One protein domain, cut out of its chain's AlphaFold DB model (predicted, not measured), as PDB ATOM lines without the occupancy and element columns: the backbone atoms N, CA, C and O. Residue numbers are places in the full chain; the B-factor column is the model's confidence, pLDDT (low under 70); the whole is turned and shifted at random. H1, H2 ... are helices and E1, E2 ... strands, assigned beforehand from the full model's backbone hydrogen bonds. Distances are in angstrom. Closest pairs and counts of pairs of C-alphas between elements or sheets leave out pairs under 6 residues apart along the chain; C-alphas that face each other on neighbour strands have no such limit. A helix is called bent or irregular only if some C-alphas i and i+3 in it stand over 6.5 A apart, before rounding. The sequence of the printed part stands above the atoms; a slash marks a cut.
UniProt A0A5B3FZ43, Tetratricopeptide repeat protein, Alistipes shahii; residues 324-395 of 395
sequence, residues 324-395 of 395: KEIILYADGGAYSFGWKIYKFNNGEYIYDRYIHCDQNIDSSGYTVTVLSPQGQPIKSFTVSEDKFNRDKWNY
ATOM      1  N   LYS A 324     244.067 283.188 212.362       96.69
ATOM      2  CA  LYS A 324     244.840 282.025 211.914       96.69
ATOM      3  C   LYS A 324     246.119 282.441 211.188       96.69
ATOM      4  O   LYS A 324     246.361 282.054 210.042       96.69
ATOM      5  N   GLU A 325     246.894 283.308 211.831       97.44
ATOM      6  CA  GLU A 325     248.099 283.912 211.256       97.44
ATOM      7  C   GLU A 325     249.330 283.652 212.133       97.44
ATOM      8  O   GLU A 325     249.253 283.694 213.358       97.44
ATOM      9  N   ILE A 326     250.478 283.434 211.493       97.12
ATOM     10  CA  ILE A 326     251.801 283.503 212.119       97.12
ATOM     11  C   ILE A 326     252.426 284.838 211.737       97.12
ATOM     12  O   ILE A 326     252.452 285.209 210.560       97.12
ATOM     13  N   ILE A 327     252.936 285.553 212.730       96.19
ATOM     14  CA  ILE A 327     253.541 286.871 212.574       96.19
ATOM     15  C   ILE A 327     255.008 286.742 212.956       96.19
ATOM     16  O   ILE A 327     255.332 286.310 214.061       96.19
ATOM     17  N   LEU A 328     255.889 287.115 212.034       94.75
ATOM     18  CA  LEU A 328     257.331 287.080 212.236       94.75
ATOM     19  C   LEU A 328     257.900 288.482 212.105       94.75
ATOM     20  O   LEU A 328     257.588 289.189 211.142       94.75
ATOM     21  N   TYR A 329     258.793 288.861 213.013       91.56
ATOM     22  CA  TYR A 329     259.643 290.020 212.763       91.56
ATOM     23  C   TYR A 329     260.512 289.775 211.532       91.56
ATOM     24  O   TYR A 329     261.086 288.698 211.366       91.56
ATOM     25  N   ALA A 330     260.584 290.766 210.653       90.12
ATOM     26  CA  ALA A 330     261.257 290.636 209.372       90.12
ATOM     27  C   ALA A 330     262.571 291.418 209.338       90.12
ATOM     28  O   ALA A 330     263.614 290.853 209.020       90.12
ATOM     29  N   ASP A 331     262.515 292.712 209.654       88.94
ATOM     30  CA  ASP A 331     263.637 293.635 209.510       88.94
ATOM     31  C   ASP A 331     263.405 294.941 210.289       88.94
ATOM     32  O   ASP A 331     262.328 295.188 210.835       88.94
ATOM     33  N   GLY A 332     264.457 295.760 210.349       87.75
ATOM     34  CA  GLY A 332     264.431 297.107 210.913       87.75
ATOM     35  C   GLY A 332     264.891 297.207 212.369       87.75
ATOM     36  O   GLY A 332     265.553 296.311 212.898       87.75
ATOM     37  N   GLY A 333     264.560 298.321 213.017       84.38
ATOM     38  CA  GLY A 333     264.923 298.663 214.393       84.38
ATOM     39  C   GLY A 333     263.828 299.465 215.100       84.38
ATOM     40  O   GLY A 333     262.669 299.408 214.724       84.38
ATOM     41  N   ALA A 334     264.181 300.230 216.137       81.44
ATOM     42  CA  ALA A 334     263.193 300.884 217.011       81.44
ATOM     43  C   ALA A 334     262.218 301.839 216.289       81.44
ATOM     44  O   ALA A 334     261.057 301.935 216.678       81.44
ATOM     45  N   TYR A 335     262.684 302.522 215.239       87.88
ATOM     46  CA  TYR A 335     261.943 303.594 214.563       87.88
ATOM     47  C   TYR A 335     261.355 303.195 213.206       87.88
ATOM     48  O   TYR A 335     260.501 303.902 212.690       87.88
ATOM     49  N   SER A 336     261.827 302.103 212.611       92.56
ATOM     50  CA  SER A 336     261.383 301.619 211.302       92.56
ATOM     51  C   SER A 336     261.554 300.112 211.294       92.56
ATOM     52  O   SER A 336     262.679 299.643 211.478       92.56
ATOM     53  N   PHE A 337     260.463 299.360 211.182       93.94
ATOM     54  CA  PHE A 337     260.476 297.904 211.314       93.94
ATOM     55  C   PHE A 337     259.379 297.219 210.510       93.94
ATOM     56  O   PHE A 337     258.367 297.820 210.145       93.94
ATOM     57  N   GLY A 338     259.596 295.933 210.252       94.50
ATOM     58  CA  GLY A 338     258.754 295.114 209.398       94.50
ATOM     59  C   GLY A 338     258.284 293.821 210.045       94.50
ATOM     60  O   GLY A 338     259.036 293.171 210.777       94.50
ATOM     61  N   TRP A 339     257.074 293.390 209.692       95.81
ATOM     62  CA  TRP A 339     256.559 292.054 209.999       95.81
ATOM     63  C   TRP A 339     256.155 291.313 208.733       95.81
ATOM     64  O   TRP A 339     255.515 291.881 207.849       95.81
ATOM     65  N   LYS A 340     256.472 290.019 208.670       96.44
ATOM     66  CA  LYS A 340     255.907 289.094 207.684       96.44
ATOM     67  C   LYS A 340     254.741 288.350 208.313       96.44
ATOM     68  O   LYS A 340     254.886 287.770 209.387       96.44
ATOM     69  N   ILE A 341     253.612 288.337 207.616       97.25
ATOM     70  CA  ILE A 341     252.399 287.647 208.042       97.25
ATOM     71  C   ILE A 341     252.175 286.442 207.138       97.25
ATOM     72  O   ILE A 341     252.128 286.569 205.911       97.25
ATOM     73  N   TYR A 342     252.022 285.275 207.749       97.38
ATOM     74  CA  TYR A 342     251.683 284.034 207.070       97.38
ATOM     75  C   TYR A 342     250.297 283.601 207.509       97.38
ATOM     76  O   TYR A 342     250.044 283.438 208.699       97.38
ATOM     77  N   LYS A 343     249.403 283.394 206.552       96.44
ATOM     78  CA  LYS A 343     248.037 282.968 206.819       96.44
ATOM     79  C   LYS A 343     247.914 281.466 206.654       96.44
ATOM     80  O   LYS A 343     248.344 280.912 205.641       96.44
ATOM     81  N   PHE A 344     247.292 280.817 207.626       96.94
ATOM     82  CA  PHE A 344     247.001 279.401 207.544       96.94
ATOM     83  C   PHE A 344     245.750 279.152 206.702       96.94
ATOM     84  O   PHE A 344     244.677 279.705 206.956       96.94
ATOM     85  N   ASN A 345     245.890 278.314 205.680       93.31
ATOM     86  CA  ASN A 345     244.815 277.949 204.773       93.31
ATOM     87  C   ASN A 345     244.976 276.490 204.337       93.31
ATOM     88  O   ASN A 345     246.032 276.101 203.850       93.31
ATOM     89  N   ASN A 346     243.924 275.685 204.502       88.50
ATOM     90  CA  ASN A 346     243.883 274.278 204.084       88.50
ATOM     91  C   ASN A 346     245.098 273.435 204.524       88.50
ATOM     92  O   ASN A 346     245.554 272.559 203.794       88.50
ATOM     93  N   GLY A 347     245.611 273.674 205.735       88.31
ATOM     94  CA  GLY A 347     246.735 272.914 206.276       88.31
ATOM     95  C   GLY A 347     248.114 273.444 205.881       88.31
ATOM     96  O   GLY A 347     249.099 272.788 206.206       88.31
ATOM     97  N   GLU A 348     248.217 274.573 205.187       91.88
ATOM     98  CA  GLU A 348     249.486 275.185 204.782       91.88
ATOM     99  C   GLU A 348     249.558 276.648 205.219       91.88
ATOM    100  O   GLU A 348     248.533 277.288 205.458       91.88
ATOM    101  N   TYR A 349     250.776 277.186 205.307       95.69
ATOM    102  CA  TYR A 349     251.006 278.596 205.615       95.69
ATOM    103  C   TYR A 349     251.425 279.323 204.353       95.69
ATOM    104  O   TYR A 349     252.471 279.042 203.771       95.69
ATOM    105  N   ILE A 350     250.610 280.286 203.950       95.38
ATOM    106  CA  ILE A 350     250.835 281.088 202.757       95.38
ATOM    107  C   ILE A 350     251.331 282.452 203.212       95.38
ATOM    108  O   ILE A 350     250.705 283.089 204.059       95.38
ATOM    109  N   TYR A 351     252.449 282.912 202.652       96.19
ATOM    110  CA  TYR A 351     252.899 284.283 202.867       96.19
ATOM    111  C   TYR A 351     251.851 285.259 202.316       96.19
ATOM    112  O   TYR A 351     251.582 285.275 201.115       96.19
ATOM    113  N   ASP A 352     251.232 286.029 203.209       96.19
ATOM    114  CA  ASP A 352     250.028 286.811 202.919       96.19
ATOM    115  C   ASP A 352     250.353 288.284 202.679       96.19
ATOM    116  O   ASP A 352     249.920 288.867 201.686       96.19
ATOM    117  N   ARG A 353     251.141 288.887 203.575       96.81
ATOM    118  CA  ARG A 353     251.488 290.309 203.511       96.81
ATOM    119  C   ARG A 353     252.729 290.636 204.328       96.81
ATOM    120  O   ARG A 353     253.105 289.902 205.244       96.81
ATOM    121  N   TYR A 354     253.320 291.781 204.013       97.44
ATOM    122  CA  TYR A 354     254.314 292.435 204.854       97.44
ATOM    123  C   TYR A 354     253.754 293.745 205.392       97.44
ATOM    124  O   TYR A 354     253.090 294.488 204.669       97.44
ATOM    125  N   ILE A 355     254.019 294.024 206.660       96.62
ATOM    126  CA  ILE A 355     253.595 295.250 207.332       96.62
ATOM    127  C   ILE A 355     254.853 296.033 207.675       96.62
ATOM    128  O   ILE A 355     255.647 295.575 208.491       96.62
ATOM    129  N   HIS A 356     255.018 297.199 207.056       96.44
ATOM    130  CA  HIS A 356     256.064 298.156 207.393       96.44
ATOM    131  C   HIS A 356     255.519 299.219 208.340       96.44
ATOM    132  O   HIS A 356     254.428 299.747 208.103       96.44
ATOM    133  N   CYS A 357     256.283 299.566 209.367       95.31
ATOM    134  CA  CYS A 357     255.920 300.574 210.348       95.31
ATOM    135  C   CYS A 357     257.068 301.568 210.519       95.31
ATOM    136  O   CYS A 357     258.139 301.178 210.975       95.31
ATOM    137  N   ASP A 358     256.812 302.845 210.237       94.44
ATOM    138  CA  ASP A 358     257.738 303.950 210.498       94.44
ATOM    139  C   ASP A 358     257.193 304.844 211.613       94.44
ATOM    140  O   ASP A 358     256.050 305.305 211.548       94.44
ATOM    141  N   GLN A 359     257.996 305.106 212.642       91.38
ATOM    142  CA  GLN A 359     257.636 306.010 213.727       91.38
ATOM    143  C   GLN A 359     257.765 307.466 213.268       91.38
ATOM    144  O   GLN A 359     258.825 307.927 212.847       91.38
ATOM    145  N   ASN A 360     256.682 308.223 213.410       85.81
ATOM    146  CA  ASN A 360     256.646 309.646 213.116       85.81
ATOM    147  C   ASN A 360     257.122 310.432 214.346       85.81
ATOM    148  O   ASN A 360     256.334 310.696 215.257       85.81
ATOM    149  N   ILE A 361     258.399 310.825 214.346       73.81
ATOM    150  CA  ILE A 361     259.080 311.500 215.470       73.81
ATOM    151  C   ILE A 361     258.329 312.763 215.932       73.81
ATOM    152  O   ILE A 361     258.229 313.015 217.129       73.81
ATOM    153  N   ASP A 362     257.725 313.506 215.003       73.31
ATOM    154  CA  ASP A 362     257.090 314.795 215.301       73.31
ATOM    155  C   ASP A 362     255.632 314.694 215.788       73.31
ATOM    156  O   ASP A 362     255.073 315.682 216.261       73.31
ATOM    157  N   SER A 363     254.979 313.531 215.648       70.88
ATOM    158  CA  SER A 363     253.527 313.386 215.888       70.88
ATOM    159  C   SER A 363     253.134 312.259 216.848       70.88
ATOM    160  O   SER A 363     251.940 312.029 217.036       70.88
ATOM    161  N   SER A 364     254.109 311.573 217.461       78.81
ATOM    162  CA  SER A 364     253.877 310.467 218.409       78.81
ATOM    163  C   SER A 364     252.928 309.396 217.842       78.81
ATOM    164  O   SER A 364     251.900 309.038 218.426       78.81
ATOM    165  N   GLY A 365     253.246 308.914 216.639       90.06
ATOM    166  CA  GLY A 365     252.446 307.924 215.923       90.06
ATOM    167  C   GLY A 365     253.266 307.108 214.931       90.06
ATOM    168  O   GLY A 365     254.474 307.291 214.819       90.06
ATOM    169  N   TYR A 366     252.599 306.223 214.196       94.19
ATOM    170  CA  TYR A 366     253.214 305.357 213.194       94.19
ATOM    171  C   TYR A 366     252.551 305.534 211.839       94.19
ATOM    172  O   TYR A 366     251.324 305.590 211.738       94.19
ATOM    173  N   THR A 367     253.361 305.567 210.790       95.25
ATOM    174  CA  THR A 367     252.914 305.336 209.421       95.25
ATOM    175  C   THR A 367     253.019 303.842 209.143       95.25
ATOM    176  O   THR A 367     254.108 303.275 209.154       95.25
ATOM    177  N   VAL A 368     251.873 303.198 208.929       96.06
ATOM    178  CA  VAL A 368     251.766 301.763 208.666       96.06
ATOM    179  C   VAL A 368     251.488 301.560 207.187       96.06
ATOM    180  O   VAL A 368     250.505 302.080 206.656       96.06
ATOM    181  N   THR A 369     252.332 300.775 206.527       96.94
ATOM    182  CA  THR A 369     252.188 300.420 205.116       96.94
ATOM    183  C   THR A 369     252.070 298.909 204.971       96.94
ATOM    184  O   THR A 369     252.984 298.161 205.304       96.94
ATOM    185  N   VAL A 370     250.936 298.462 204.442       96.81
ATOM    186  CA  VAL A 370     250.666 297.059 204.128       96.81
ATOM    187  C   VAL A 370     251.079 296.798 202.686       96.81
ATOM    188  O   VAL A 370     250.546 297.412 201.755       96.81
ATOM    189  N   LEU A 371     252.022 295.881 202.504       97.44
ATOM    190  CA  LEU A 371     252.546 295.441 201.220       97.44
ATOM    191  C   LEU A 371     252.031 294.034 200.894       97.44
ATOM    192  O   LEU A 371     251.954 293.160 201.757       97.44
ATOM    193  N   SER A 372     251.719 293.807 199.622       96.69
ATOM    194  CA  SER A 372     251.460 292.472 199.068       96.69
ATOM    195  C   SER A 372     252.702 291.576 199.151       96.69
ATOM    196  O   SER A 372     253.816 292.084 199.316       96.69
ATOM    197  N   PRO A 373     252.565 290.254 198.941       94.75
ATOM    198  CA  PRO A 373     253.709 289.348 198.895       94.75
ATOM    199  C   PRO A 373     254.774 289.735 197.857       94.75
ATOM    200  O   PRO A 373     255.949 289.430 198.034       94.75
ATOM    201  N   GLN A 374     254.383 290.438 196.788       95.56
ATOM    202  CA  GLN A 374     255.275 290.946 195.737       95.56
ATOM    203  C   GLN A 374     255.869 292.334 196.060       95.56
ATOM    204  O   GLN A 374     256.477 292.963 195.194       95.56
ATOM    205  N   GLY A 375     255.661 292.846 197.277       93.06
ATOM    206  CA  GLY A 375     256.180 294.136 197.738       93.06
ATOM    207  C   GLY A 375     255.409 295.357 197.231       93.06
ATOM    208  O   GLY A 375     255.847 296.483 197.448       93.06
ATOM    209  N   GLN A 376     254.269 295.173 196.558       95.38
ATOM    210  CA  GLN A 376     253.448 296.295 196.089       95.38
ATOM    211  C   GLN A 376     252.575 296.842 197.223       95.38
ATOM    212  O   GLN A 376     251.935 296.033 197.904       95.38
ATOM    213  N   PRO A 377     252.494 298.170 197.415       95.00
ATOM    214  CA  PRO A 377     251.670 298.764 198.460       95.00
ATOM    215  C   PRO A 377     250.183 298.527 198.201       95.00
ATOM    216  O   PRO A 377     249.652 298.882 197.152       95.00
ATOM    217  N   ILE A 378     249.512 297.935 199.189       95.38
ATOM    218  CA  ILE A 378     248.063 297.703 199.198       95.38
ATOM    219  C   ILE A 378     247.362 298.876 199.884       95.38
ATOM    220  O   ILE A 378     246.353 299.384 199.397       95.38
ATOM    221  N   LYS A 379     247.885 299.300 201.040       95.62
ATOM    222  CA  LYS A 379     247.299 300.356 201.870       95.62
ATOM    223  C   LYS A 379     248.383 301.026 202.708       95.62
ATOM    224  O   LYS A 379     249.264 300.344 203.215       95.62
ATOM    225  N   SER A 380     248.284 302.338 202.900       95.88
ATOM    226  CA  SER A 380     249.130 303.088 203.833       95.88
ATOM    227  C   SER A 380     248.273 304.061 204.641       95.88
ATOM    228  O   SER A 380     247.317 304.631 204.107       95.88
ATOM    229  N   PHE A 381     248.545 304.185 205.936       94.81
ATOM    230  CA  PHE A 381     247.791 305.047 206.843       94.81
ATOM    231  C   PHE A 381     248.606 305.395 208.091       94.81
ATOM    232  O   PHE A 381     249.489 304.647 208.499       94.81
ATOM    233  N   THR A 382     248.272 306.516 208.727       94.50
ATOM    234  CA  THR A 382     248.897 306.945 209.983       94.50
ATOM    235  C   THR A 382     247.991 306.629 211.171       94.50
ATOM    236  O   THR A 382     246.770 306.791 211.096       94.50
ATOM    237  N   VAL A 383     248.581 306.186 212.279       94.19
ATOM    238  CA  VAL A 383     247.903 305.921 213.556       94.19
ATOM    239  C   VAL A 383     248.664 306.566 214.708       94.19
ATOM    240  O   VAL A 383     249.880 306.711 214.634       94.19
ATOM    241  N   SER A 384     247.967 306.944 215.782       93.12
ATOM    242  CA  SER A 384     248.632 307.339 217.028       93.12
ATOM    243  C   SER A 384     249.344 306.146 217.666       93.12
ATOM    244  O   SER A 384     248.982 304.997 217.406       93.12
ATOM    245  N   GLU A 385     250.322 306.409 218.530       90.88
ATOM    246  CA  GLU A 385     251.048 305.375 219.275       90.88
ATOM    247  C   GLU A 385     250.114 304.478 220.105       90.88
ATOM    248  O   GLU A 385     250.181 303.256 219.994       90.88
ATOM    249  N   ASP A 386     249.149 305.054 220.830       91.00
ATOM    250  CA  ASP A 386     248.160 304.283 221.603       91.00
ATOM    251  C   ASP A 386     247.338 303.336 220.723       91.00
ATOM    252  O   ASP A 386     247.077 302.182 221.071       91.00
ATOM    253  N   LYS A 387     246.916 303.828 219.552       91.31
ATOM    254  CA  LYS A 387     246.159 303.024 218.595       91.31
ATOM    255  C   LYS A 387     247.037 301.937 217.987       91.31
ATOM    256  O   LYS A 387     246.566 300.819 217.815       91.31
ATOM    257  N   PHE A 388     248.293 302.250 217.683       91.88
ATOM    258  CA  PHE A 388     249.261 301.280 217.198       91.88
ATOM    259  C   PHE A 388     249.464 300.146 218.198       91.88
ATOM    260  O   PHE A 388     249.269 298.990 217.843       91.88
ATOM    261  N   ASN A 389     249.775 300.470 219.452       88.56
ATOM    262  CA  ASN A 389     250.032 299.473 220.485       88.56
ATOM    263  C   ASN A 389     248.838 298.544 220.713       88.56
ATOM    264  O   ASN A 389     249.044 297.348 220.899       88.56
ATOM    265  N   ARG A 390     247.613 299.071 220.619       88.19
ATOM    266  CA  ARG A 390     246.382 298.284 220.755       88.19
ATOM    267  C   ARG A 390     246.048 297.441 219.518       88.19
ATOM    268  O   ARG A 390     245.629 296.300 219.657       88.19
ATOM    269  N   ASP A 391     246.182 298.002 218.316       88.75
ATOM    270  CA  ASP A 391     245.596 297.410 217.104       88.75
ATOM    271  C   ASP A 391     246.636 296.756 216.175       88.75
ATOM    272  O   ASP A 391     246.246 296.167 215.168       88.75
ATOM    273  N   LYS A 392     247.942 296.827 216.479       88.56
ATOM    274  CA  LYS A 392     249.018 296.386 215.571       88.56
ATOM    275  C   LYS A 392     248.888 294.967 215.036       88.56
ATOM    276  O   LYS A 392     249.231 294.716 213.884       88.56
ATOM    277  N   TRP A 393     248.345 294.058 215.836       88.56
ATOM    278  CA  TRP A 393     248.159 292.664 215.446       88.56
ATOM    279  C   TRP A 393     246.941 292.425 214.541       88.56
ATOM    280  O   TRP A 393     246.744 291.315 214.053       88.56
ATOM    281  N   ASN A 394     246.131 293.460 214.304       85.31
ATOM    282  CA  ASN A 394     244.958 293.424 213.430       85.31
ATOM    283  C   ASN A 394     245.207 294.023 212.038       85.31
ATOM    284  O   ASN A 394     244.306 293.955 211.190       85.31
ATOM    285  N   TYR A 395     246.379 294.631 211.821       85.25
ATOM    286  CA  TYR A 395     246.731 295.323 210.579       85.25
ATOM    287  C   TYR A 395     246.971 294.393 209.384       85.25
ATOM    288  O   TYR A 395     247.317 293.196 209.554       85.25
TER     289      TYR A 395
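What this domain is: This is residues 324 to 395 of the 395 residues of the protein "Tetratricopeptide repeat protein" of Alistipes shahii (UniProt A0A5B3FZ43). One long, strongly twisted sheet of five antiparallel strands has helix H1 over one face, in two layers. The printed part has 72 residues, with five named strands, E1 to E5, lying in chain order across the sheet as a meander, each the antiparallel neighbour of the one before, then H1; it is mostly strand. It is compact, radius of gyration of the C-alphas 12.7 A, and spans 43 by 24 by 21 A.

How they stand to each other: Inner strand E3, residues 348 to 360, forms hairpins with E2, residues 336 to 345, and E4, residues 365 to 371; N 341 and O 353, and N 356 and O 369, are within hydrogen-bond range, each at 2.9 A. Edge strand E1, residues 325 to 332, forms a hairpin with E2, N 328 to O 340 2.9 A. Edge strand E5, residues 377 to 384, forms one with E4, N 368 to O 381 2.8 A. H1, residues 385 to 394, is on the sheet; its closest C-alphas with E4, Glu 385 and Gly 365, are 4.4 A apart. H1 is irregular, C-alphas 390 and 393 being 7.9 A apart; 4 of 6 O i to N i+4 pairs are within range.

Where its parts are: E1, 21.0 A, begins at C-alpha 325 (248.099, 283.912, 211.256). E2 measures 29.6 A, E3 36.2 A and E5 20.7 A. H1 ends at C-alpha 394 (244.958, 293.424, 213.430).

The domain as a whole: The farthest C-alphas, Gly 347 and Asp 362, are 44.1 A apart. The printed part has no cut, and no printed residue is under 70.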